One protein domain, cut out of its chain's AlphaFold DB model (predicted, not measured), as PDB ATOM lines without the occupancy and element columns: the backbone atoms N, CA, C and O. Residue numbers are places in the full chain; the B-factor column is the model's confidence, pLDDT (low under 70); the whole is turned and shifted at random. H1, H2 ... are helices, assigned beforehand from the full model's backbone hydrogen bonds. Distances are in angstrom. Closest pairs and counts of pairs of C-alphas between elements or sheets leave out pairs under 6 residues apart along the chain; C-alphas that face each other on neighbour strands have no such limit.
ATOM      1  N   PRO A  30     176.367  31.243 184.320       96.50
ATOM      2  CA  PRO A  30     177.405  32.035 184.977       96.50
ATOM      3  C   PRO A  30     178.631  31.192 185.322       96.50
ATOM      4  O   PRO A  30     179.742  31.565 184.978       96.50
ATOM      5  N   ARG A  31     178.427  29.991 185.879       94.94
ATOM      6  CA  ARG A  31     179.528  29.089 186.221       94.94
ATOM      7  C   ARG A  31     180.322  28.668 184.986       94.94
ATOM      8  O   ARG A  31     181.542  28.734 185.004       94.94
ATOM      9  N   TRP A  32     179.651  28.268 183.904       93.44
ATOM     10  CA  TRP A  32     180.348  27.896 182.666       93.44
ATOM     11  C   TRP A  32     181.147  29.051 182.067       93.44
ATOM     12  O   TRP A  32     182.228  28.838 181.519       93.44
ATOM     13  N   LYS A  33     180.624  30.272 182.183       93.69
ATOM     14  CA  LYS A  33     181.315  31.473 181.732       93.69
ATOM     15  C   LYS A  33     182.532  31.778 182.605       93.69
ATOM     16  O   LYS A  33     183.598  32.020 182.055       93.69
ATOM     17  N   ASP A  34     182.375  31.759 183.921       95.25
ATOM     18  CA  ASP A  34     183.416  32.197 184.854       95.25
ATOM     19  C   ASP A  34     184.540  31.159 184.994       95.25
ATOM     20  O   ASP A  34     185.706  31.523 185.093       95.25
ATOM     21  N   GLU A  35     184.202  29.867 184.963       92.25
ATOM     22  CA  GLU A  35     185.162  28.770 185.140       92.25
ATOM     23  C   GLU A  35     185.818  28.345 183.819       92.25
ATOM     24  O   GLU A  35     186.999  28.013 183.798       92.25
ATOM     25  N   PHE A  36     185.069  28.373 182.709       89.88
ATOM     26  CA  PHE A  36     185.526  27.815 181.429       89.88
ATOM     27  C   PHE A  36     185.487  28.808 180.261       89.88
ATOM     28  O   PHE A  36     185.922  28.473 179.160       89.88
ATOM     29  N   GLY A  37     184.958  30.022 180.443       92.50
ATOM     30  CA  GLY A  37     184.792  30.983 179.347       92.50
ATOM     31  C   GLY A  37     183.747  30.559 178.308       92.50
ATOM     32  O   GLY A  37     183.785  31.039 177.173       92.50
ATOM     33  N   LEU A  38     182.827  29.655 178.663       93.38
ATOM     34  CA  LEU A  38     181.875  29.050 177.730       93.38
ATOM     35  C   LEU A  38     180.515  29.743 177.740       93.38
ATOM     36  O   LEU A  38     179.964  30.110 178.778       93.38
ATOM     37  N   THR A  39     179.916  29.841 176.555       94.00
ATOM     38  CA  THR A  39     178.487  30.138 176.424       94.00
ATOM     39  C   THR A  39     177.670  28.856 176.578       94.00
ATOM     40  O   THR A  39     178.189  27.749 176.459       94.00
ATOM     41  N   VAL A  40     176.356  28.994 176.756       92.94
ATOM     42  CA  VAL A  40     175.417  27.858 176.732       92.94
ATOM     43  C   VAL A  40     175.571  27.017 175.461       92.94
ATOM     44  O   VAL A  40     175.552  25.789 175.521       92.94
ATOM     45  N   ILE A  41     175.710  27.679 174.307       94.56
ATOM     46  CA  ILE A  41     175.888  26.997 173.022       94.56
ATOM     47  C   ILE A  41     177.253  26.309 172.994       94.56
ATOM     48  O   ILE A  41     177.318  25.140 172.632       94.56
ATOM     49  N   GLY A  42     178.311  26.989 173.447       94.50
ATOM     50  CA  GLY A  42     179.657  26.420 173.548       94.50
ATOM     51  C   GLY A  42     179.691  25.146 174.389       94.50
ATOM     52  O   GLY A  42     180.181  24.124 173.926       94.50
ATOM     53  N   TRP A  43     179.079  25.166 175.575       94.50
ATOM     54  CA  TRP A  43     178.971  23.982 176.429       94.50
ATOM     55  C   TRP A  43     178.196  22.840 175.753       94.50
ATOM     56  O   TRP A  43     178.642  21.696 175.771       94.50
ATOM     57  N   ARG A  44     177.058  23.133 175.103       94.06
ATOM     58  CA  ARG A  44     176.265  22.118 174.382       94.06
ATOM     59  C   ARG A  44     177.044  21.480 173.237       94.06
ATOM     60  O   ARG A  44     177.010  20.264 173.080       94.06
ATOM     61  N   VAL A  45     177.720  22.305 172.442       95.25
ATOM     62  CA  VAL A  45     178.558  21.869 171.322       95.25
ATOM     63  C   VAL A  45     179.695  20.992 171.835       95.25
ATOM     64  O   VAL A  45     179.859  19.880 171.342       95.25
ATOM     65  N   MET A  46     180.401  21.430 172.880       93.81
ATOM     66  CA  MET A  46     181.463  20.656 173.526       93.81
ATOM     67  C   MET A  46     180.957  19.296 174.026       93.81
ATOM     68  O   MET A  46     181.574  18.274 173.742       93.81
ATOM     69  N   ALA A  47     179.813  19.260 174.714       93.62
ATOM     70  CA  ALA A  47     179.233  18.021 175.227       93.62
ATOM     71  C   ALA A  47     178.843  17.036 174.108       93.62
ATOM     72  O   ALA A  47     178.995  15.826 174.269       93.62
ATOM     73  N   VAL A  48     178.347  17.536 172.970       95.56
ATOM     74  CA  VAL A  48     178.024  16.697 171.805       95.56
ATOM     75  C   VAL A  48     179.293  16.178 171.135       95.56
ATOM     76  O   VAL A  48     179.359  14.986 170.848       95.56
ATOM     77  N   ILE A  49     180.306  17.022 170.933       94.44
ATOM     78  CA  ILE A  49     181.589  16.598 170.355       94.44
ATOM     79  C   ILE A  49     182.233  15.526 171.240       94.44
ATOM     80  O   ILE A  49     182.459  14.419 170.767       94.44
ATOM     81  N   GLY A  50     182.397  15.784 172.541       93.25
ATOM     82  CA  GLY A  50     183.027  14.830 173.462       93.25
ATOM     83  C   GLY A  50     182.268  13.507 173.630       93.25
ATOM     84  O   GLY A  50     182.831  12.527 174.108       93.25
ATOM     85  N   ARG A  51     180.986  13.441 173.244       94.94
ATOM     86  CA  ARG A  51     180.203  12.196 173.272       94.94
ATOM     87  C   ARG A  51     180.254  11.414 171.961       94.94
ATOM     88  O   ARG A  51     180.085  10.194 172.005       94.94
ATOM     89  N   PHE A  52     180.385  12.101 170.829       93.75
ATOM     90  CA  PHE A  52     180.153  11.531 169.500       93.75
ATOM     91  C   PHE A  52     181.333  11.686 168.537       93.75
ATOM     92  O   PHE A  52     181.174  11.328 167.375       93.75
ATOM     93  N   GLU A  53     182.481  12.209 168.973       88.38
ATOM     94  CA  GLU A  53     183.655  12.306 168.107       88.38
ATOM     95  C   GLU A  53     184.114  10.923 167.584       88.38
ATOM     96  O   GLU A  53     184.067   9.938 168.329       88.38
ATOM     97  N   PRO A  54     184.545  10.831 166.308       90.69
ATOM     98  CA  PRO A  54     184.608  11.917 165.323       90.69
ATOM     99  C   PRO A  54     183.216  12.298 164.774       90.69
ATOM    100  O   PRO A  54     182.434  11.432 164.393       90.69
ATOM    101  N   ILE A  55     182.909  13.602 164.712       93.00
ATOM    102  CA  ILE A  55     181.598  14.130 164.271       93.00
ATOM    103  C   ILE A  55     181.766  15.406 163.438       93.00
ATOM    104  O   ILE A  55     182.644  16.214 163.720       93.00
ATOM    105  N   SER A  56     180.938  15.621 162.413       90.25
ATOM    106  CA  SER A  56     180.956  16.856 161.611       90.25
ATOM    107  C   SER A  56     180.188  18.008 162.280       90.25
ATOM    108  O   SER A  56     179.235  17.802 163.037       90.25
ATOM    109  N   ALA A  57     180.525  19.261 161.951       89.12
ATOM    110  CA  ALA A  57     179.808  20.437 162.465       89.12
ATOM    111  C   ALA A  57     178.301  20.418 162.124       89.12
ATOM    112  O   ALA A  57     177.465  20.852 162.922       89.12
ATOM    113  N   LYS A  58     177.943  19.864 160.959       91.06
ATOM    114  CA  LYS A  58     176.552  19.693 160.519       91.06
ATOM    115  C   LYS A  58     175.792  18.707 161.406       91.06
ATOM    116  O   LYS A  58     174.652  18.972 161.787       91.06
ATOM    117  N   GLU A  59     176.415  17.591 161.768       93.06
ATOM    118  CA  GLU A  59     175.817  16.616 162.684       93.06
ATOM    119  C   GLU A  59     175.704  17.169 164.107       93.06
ATOM    120  O   GLU A  59     174.704  16.921 164.783       93.06
ATOM    121  N   VAL A  60     176.674  17.978 164.550       94.62
ATOM    122  CA  VAL A  60     176.580  18.698 165.827       94.62
ATOM    123  C   VAL A  60     175.378  19.649 165.823       94.62
ATOM    124  O   VAL A  60     174.596  19.648 166.778       94.62
ATOM    125  N   ALA A  61     175.173  20.420 164.750       94.50
ATOM    126  CA  ALA A  61     174.009  21.297 164.597       94.50
ATOM    127  C   ALA A  61     172.684  20.521 164.667       94.50
ATOM    128  O   ALA A  61     171.791  20.882 165.439       94.50
ATOM    129  N   ALA A  62     172.594  19.393 163.958       94.44
ATOM    130  CA  ALA A  62     171.419  18.526 164.000       94.44
ATOM    131  C   ALA A  62     171.139  17.988 165.418       94.44
ATOM    132  O   ALA A  62     170.018  18.095 165.916       94.44
ATOM    133  N   ARG A  63     172.164  17.470 166.108       94.44
ATOM    134  CA  ARG A  63     172.032  16.889 167.459       94.44
ATOM    135  C   ARG A  63     171.715  17.916 168.539       94.44
ATOM    136  O   ARG A  63     171.003  17.605 169.488       94.44
ATOM    137  N   THR A  64     172.238  19.130 168.412       92.62
ATOM    138  CA  THR A  64     171.967  20.223 169.360       92.62
ATOM    139  C   THR A  64     170.664  20.963 169.060       92.62
ATOM    140  O   THR A  64     170.274  21.828 169.849       92.62
ATOM    141  N   SER A  65     170.005  20.660 167.931       91.31
ATOM    142  CA  SER A  65     168.881  21.441 167.393       91.31
ATOM    143  C   SER A  65     169.193  22.944 167.370       91.31
ATOM    144  O   SER A  65     168.351  23.774 167.710       91.31
ATOM    145  N   THR A  66     170.443  23.285 167.049       90.12
ATOM    146  CA  THR A  66     170.962  24.656 167.015       90.12
ATOM    147  C   THR A  66     171.362  24.990 165.586       90.12
ATOM    148  O   THR A  66     171.853  24.127 164.862       90.12
ATOM    149  N   ASP A  67     171.145  26.239 165.182       92.81
ATOM    150  CA  ASP A  67     171.515  26.702 163.847       92.81
ATOM    151  C   ASP A  67     173.017  26.504 163.580       92.81
ATOM    152  O   ASP A  67     173.865  26.755 164.449       92.81
ATOM    153  N   ALA A  68     173.340  26.057 162.366       89.25
ATOM    154  CA  ALA A  68     174.701  25.724 161.964       89.25
ATOM    155  C   ALA A  68     175.664  26.915 162.087       89.25
ATOM    156  O   ALA A  68     176.828  26.709 162.428       89.25
ATOM    157  N   PHE A  69     175.190  28.150 161.890       92.88
ATOM    158  CA  PHE A  69     175.996  29.356 162.074       92.88
ATOM    159  C   PHE A  69     176.479  29.494 163.523       92.88
ATOM    160  O   PHE A  69     177.670  29.700 163.770       92.88
ATOM    161  N   PHE A  70     175.583  29.327 164.502       93.62
ATOM    162  CA  PHE A  70     175.956  29.414 165.917       93.62
ATOM    163  C   PHE A  70     176.831  28.244 166.358       93.62
ATOM    164  O   PHE A  70     177.723  28.436 167.184       93.62
ATOM    165  N   VAL A  71     176.603  27.051 165.801       94.38
ATOM    166  CA  VAL A  71     177.467  25.894 166.057       94.38
ATOM    167  C   VAL A  71     178.872  26.129 165.517       94.38
ATOM    168  O   VAL A  71     179.825  25.932 166.261       94.38
ATOM    169  N   ALA A  72     179.019  26.618 164.286       92.31
ATOM    170  CA  ALA A  72     180.325  26.936 163.711       92.31
ATOM    171  C   ALA A  72     181.076  27.976 164.556       92.31
ATOM    172  O   ALA A  72     182.211  27.739 164.958       92.31
ATOM    173  N   ARG A  73     180.411  29.078 164.932       94.00
ATOM    174  CA  ARG A  73     180.993  30.106 165.817       94.00
ATOM    175  C   ARG A  73     181.387  29.556 167.190       94.00
ATOM    176  O   ARG A  73     182.365  30.008 167.778       94.00
ATOM    177  N   ALA A  74     180.616  28.616 167.731       94.75
ATOM    178  CA  ALA A  74     180.951  27.960 168.989       94.75
ATOM    179  C   ALA A  74     182.164  27.034 168.833       94.75
ATOM    180  O   ALA A  74     183.051  27.086 169.674       94.75
ATOM    181  N   ILE A  75     182.231  26.244 167.759       94.00
ATOM    182  CA  ILE A  75     183.381  25.387 167.445       94.00
ATOM    183  C   ILE A  75     184.653  26.224 167.301       94.00
ATOM    184  O   ILE A  75     185.645  25.900 167.942       94.00
ATOM    185  N   GLU A  76     184.614  27.316 166.531       92.88
ATOM    186  CA  GLU A  76     185.749  28.237 166.365       92.88
ATOM    187  C   GLU A  76     186.285  28.701 167.728       92.88
ATOM    188  O   GLU A  76     187.461  28.513 168.025       92.88
ATOM    189  N   LYS A  77     185.405  29.185 168.614       93.38
ATOM    190  CA  LYS A  77     185.794  29.596 169.973       93.38
ATOM    191  C   LYS A  77     186.353  28.457 170.820       93.38
ATOM    192  O   LYS A  77     187.283  28.673 171.586       93.38
ATOM    193  N   LEU A  78     185.786  27.257 170.716       94.00
ATOM    194  CA  LEU A  78     186.268  26.089 171.457       94.00
ATOM    195  C   LEU A  78     187.664  25.659 171.000       94.00
ATOM    196  O   LEU A  78     188.467  25.239 171.831       94.00
ATOM    197  N   VAL A  79     187.955  25.780 169.704       93.25
ATOM    198  CA  VAL A  79     189.287  25.534 169.140       93.25
ATOM    199  C   VAL A  79     190.265  26.622 169.588       93.25
ATOM    200  O   VAL A  79     191.349  26.294 170.060       93.25
ATOM    201  N   GLU A  80     189.875  27.900 169.529       93.25
ATOM    202  CA  GLU A  80     190.683  29.029 170.028       93.25
ATOM    203  C   GLU A  80     191.037  28.884 171.517       93.25
ATOM    204  O   GLU A  80     192.147  29.208 171.930       93.25
ATOM    205  N   GLN A  81     190.104  28.370 172.321       92.62
ATOM    206  CA  GLN A  81     190.294  28.107 173.750       92.62
ATOM    207  C   GLN A  81     191.052  26.799 174.041       92.62
ATOM    208  O   GLN A  81     191.364  26.528 175.199       92.62
ATOM    209  N   GLY A  82     191.348  25.981 173.024       92.50
ATOM    210  CA  GLY A  82     192.064  24.712 173.173       92.50
ATOM    211  C   GLY A  82     191.230  23.553 173.733       92.50
ATOM    212  O   GLY A  82     191.796  22.538 174.126       92.50
ATOM    213  N   TYR A  83     189.898  23.673 173.772       90.88
ATOM    214  CA  TYR A  83     189.014  22.613 174.272       90.88
ATOM    215  C   TYR A  83     188.717  21.517 173.246       90.88
ATOM    216  O   TYR A  83     188.384  20.397 173.628       90.88
ATOM    217  N   VAL A  84     188.779  21.837 171.952       88.81
ATOM    218  CA  VAL A  84     188.505  20.895 170.858       88.81
ATOM    219  C   VAL A  84     189.643  20.966 169.847       88.81
ATOM    220  O   VAL A  84     190.049  22.052 169.438       88.81
ATOM    221  N   GLY A  85     190.146  19.806 169.426       83.25
ATOM    222  CA  GLY A  85     191.122  19.709 168.347       83.25
ATOM    223  C   GLY A  85     190.445  19.710 166.978       83.25
ATOM    224  O   GLY A  85     189.373  19.139 166.800       83.25
ATOM    225  N   VAL A  86     191.097  20.290 165.967       73.44
ATOM    226  CA  VAL A  86     190.604  20.251 164.573       73.44
ATOM    227  C   VAL A  86     190.506  18.805 164.050       73.44
ATOM    228  O   VAL A  86     189.690  18.509 163.183       73.44
ATOM    229  N   SER A  87     191.275  17.879 164.634       70.19
ATOM    230  CA  SER A  87     191.240  16.439 164.351       70.19
ATOM    231  C   SER A  87     190.005  15.705 164.887       70.19
ATOM    232  O   SER A  87     189.777  14.566 164.491       70.19
ATOM    233  N   SER A  88     189.205  16.322 165.767       66.06
ATOM    234  CA  SER A  88     187.952  15.737 166.278       66.06
ATOM    235  C   SER A  88     186.804  15.788 165.254       66.06
ATOM    236  O   SER A  88     185.736  15.215 165.489       66.06
ATOM    237  N   PHE A  89     187.006  16.453 164.110       70.00
ATOM    238  CA  PHE A  89     186.005  16.587 163.053       70.00
ATOM    239  C   PHE A  89     186.262  15.615 161.898       70.00
ATOM    240  O   PHE A  89     187.353  15.572 161.331       70.00
ATOM    241  N   SER A  90     185.230  14.856 161.519       66.56
ATOM    242  CA  SER A  90     185.264  14.017 160.316       66.56
ATOM    243  C   SER A  90     185.056  14.866 159.060       66.56
ATOM    244  O   SER A  90     184.206  15.758 159.051       66.56
ATOM    245  N   VAL A  91     185.783  14.554 157.983       50.62
ATOM    246  CA  VAL A  91     185.539  15.129 156.652       50.62
ATOM    247  C   VAL A  91     184.285  14.469 156.075       50.62
ATOM    248  O   VAL A  91     184.342  13.327 155.620       50.62
ATOM    249  N   GLN A  92     183.149  15.163 156.141       49.78
ATOM    250  CA  GLN A  92     181.922  14.838 155.405       49.78
ATOM    251  C   GLN A  92     181.247  16.108 154.903       49.78
ATOM    252  O   GLN A  92     181.075  17.048 155.714       49.78
TER     253      GLN A  92
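AT A GLANCE: This is residues 30 to 92 of the 92 residues of the protein "MarR family transcriptional regulator" of Hydrogenophaga sp. BPS33 (UniProt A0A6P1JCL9). Three helices, H2, H3 and H4, pack crosswise into a compact core, each at a wide angle to the other two, while the short H1 sits at one end of the long axis and the last residues of the tail, 81 to 92, reach the other end. The printed part has 63 residues with four named helices, H1, H2, H3, H4 in chain order, and no named strand; the class is all helix. It is compact, with a radius of gyration of the C-alphas of 10.8 A, and spans 34 by 23 by 19 A, only just elongated.

IN THESE COORDINATES: Find C-alpha 40 at (175.417, 27.858, 176.732); from there H2, residues 40 to 52, runs 18.5 A to C-alpha 52. H4, residues 68 to 80, runs 18.2 A and ends at C-alpha 80, (190.683, 29.029, 170.028). H3 is residues 57 to 64, 10.4 A long. H1, residues 30 to 36, 9.8 A long, begins at C-alpha 30, (177.405, 32.035, 184.977).

HOW THE PARTS SIT: Start at H2, which touches H4 with its residues 41 to 46 alone; the closest C-alphas, those of Gly 42 and Ala 74, are 5.0 A apart, and the lines are about perpendicular at 81 degrees. With residues 44 to 49 alone H2 touches H3, about perpendicular at 74 degrees, closest at the C-alphas of Val 48 and Val 60, 6.5 A. H3 touches H4, only just about perpendicular at 71 degrees, with the C-alphas of Ala 61 and Ala 68 closest at 5.2 A. H1 is close to but not clearly touching H2, the closest C-alphas, Trp 32 and Trp 43, being 7.5 A apart; it is apart from H3 and H4. In H1, H2, H3 and H4 every O i to N i+4 pair is within hydrogen-bond range.

THE WHOLE: The farthest C-alphas, Pro 30 and Gln 92, are 34.5 A apart. The printed part has no cut, and its three links between helices are tight. Look for pLDDT under 70 at residue 88 and residues 90 to 92.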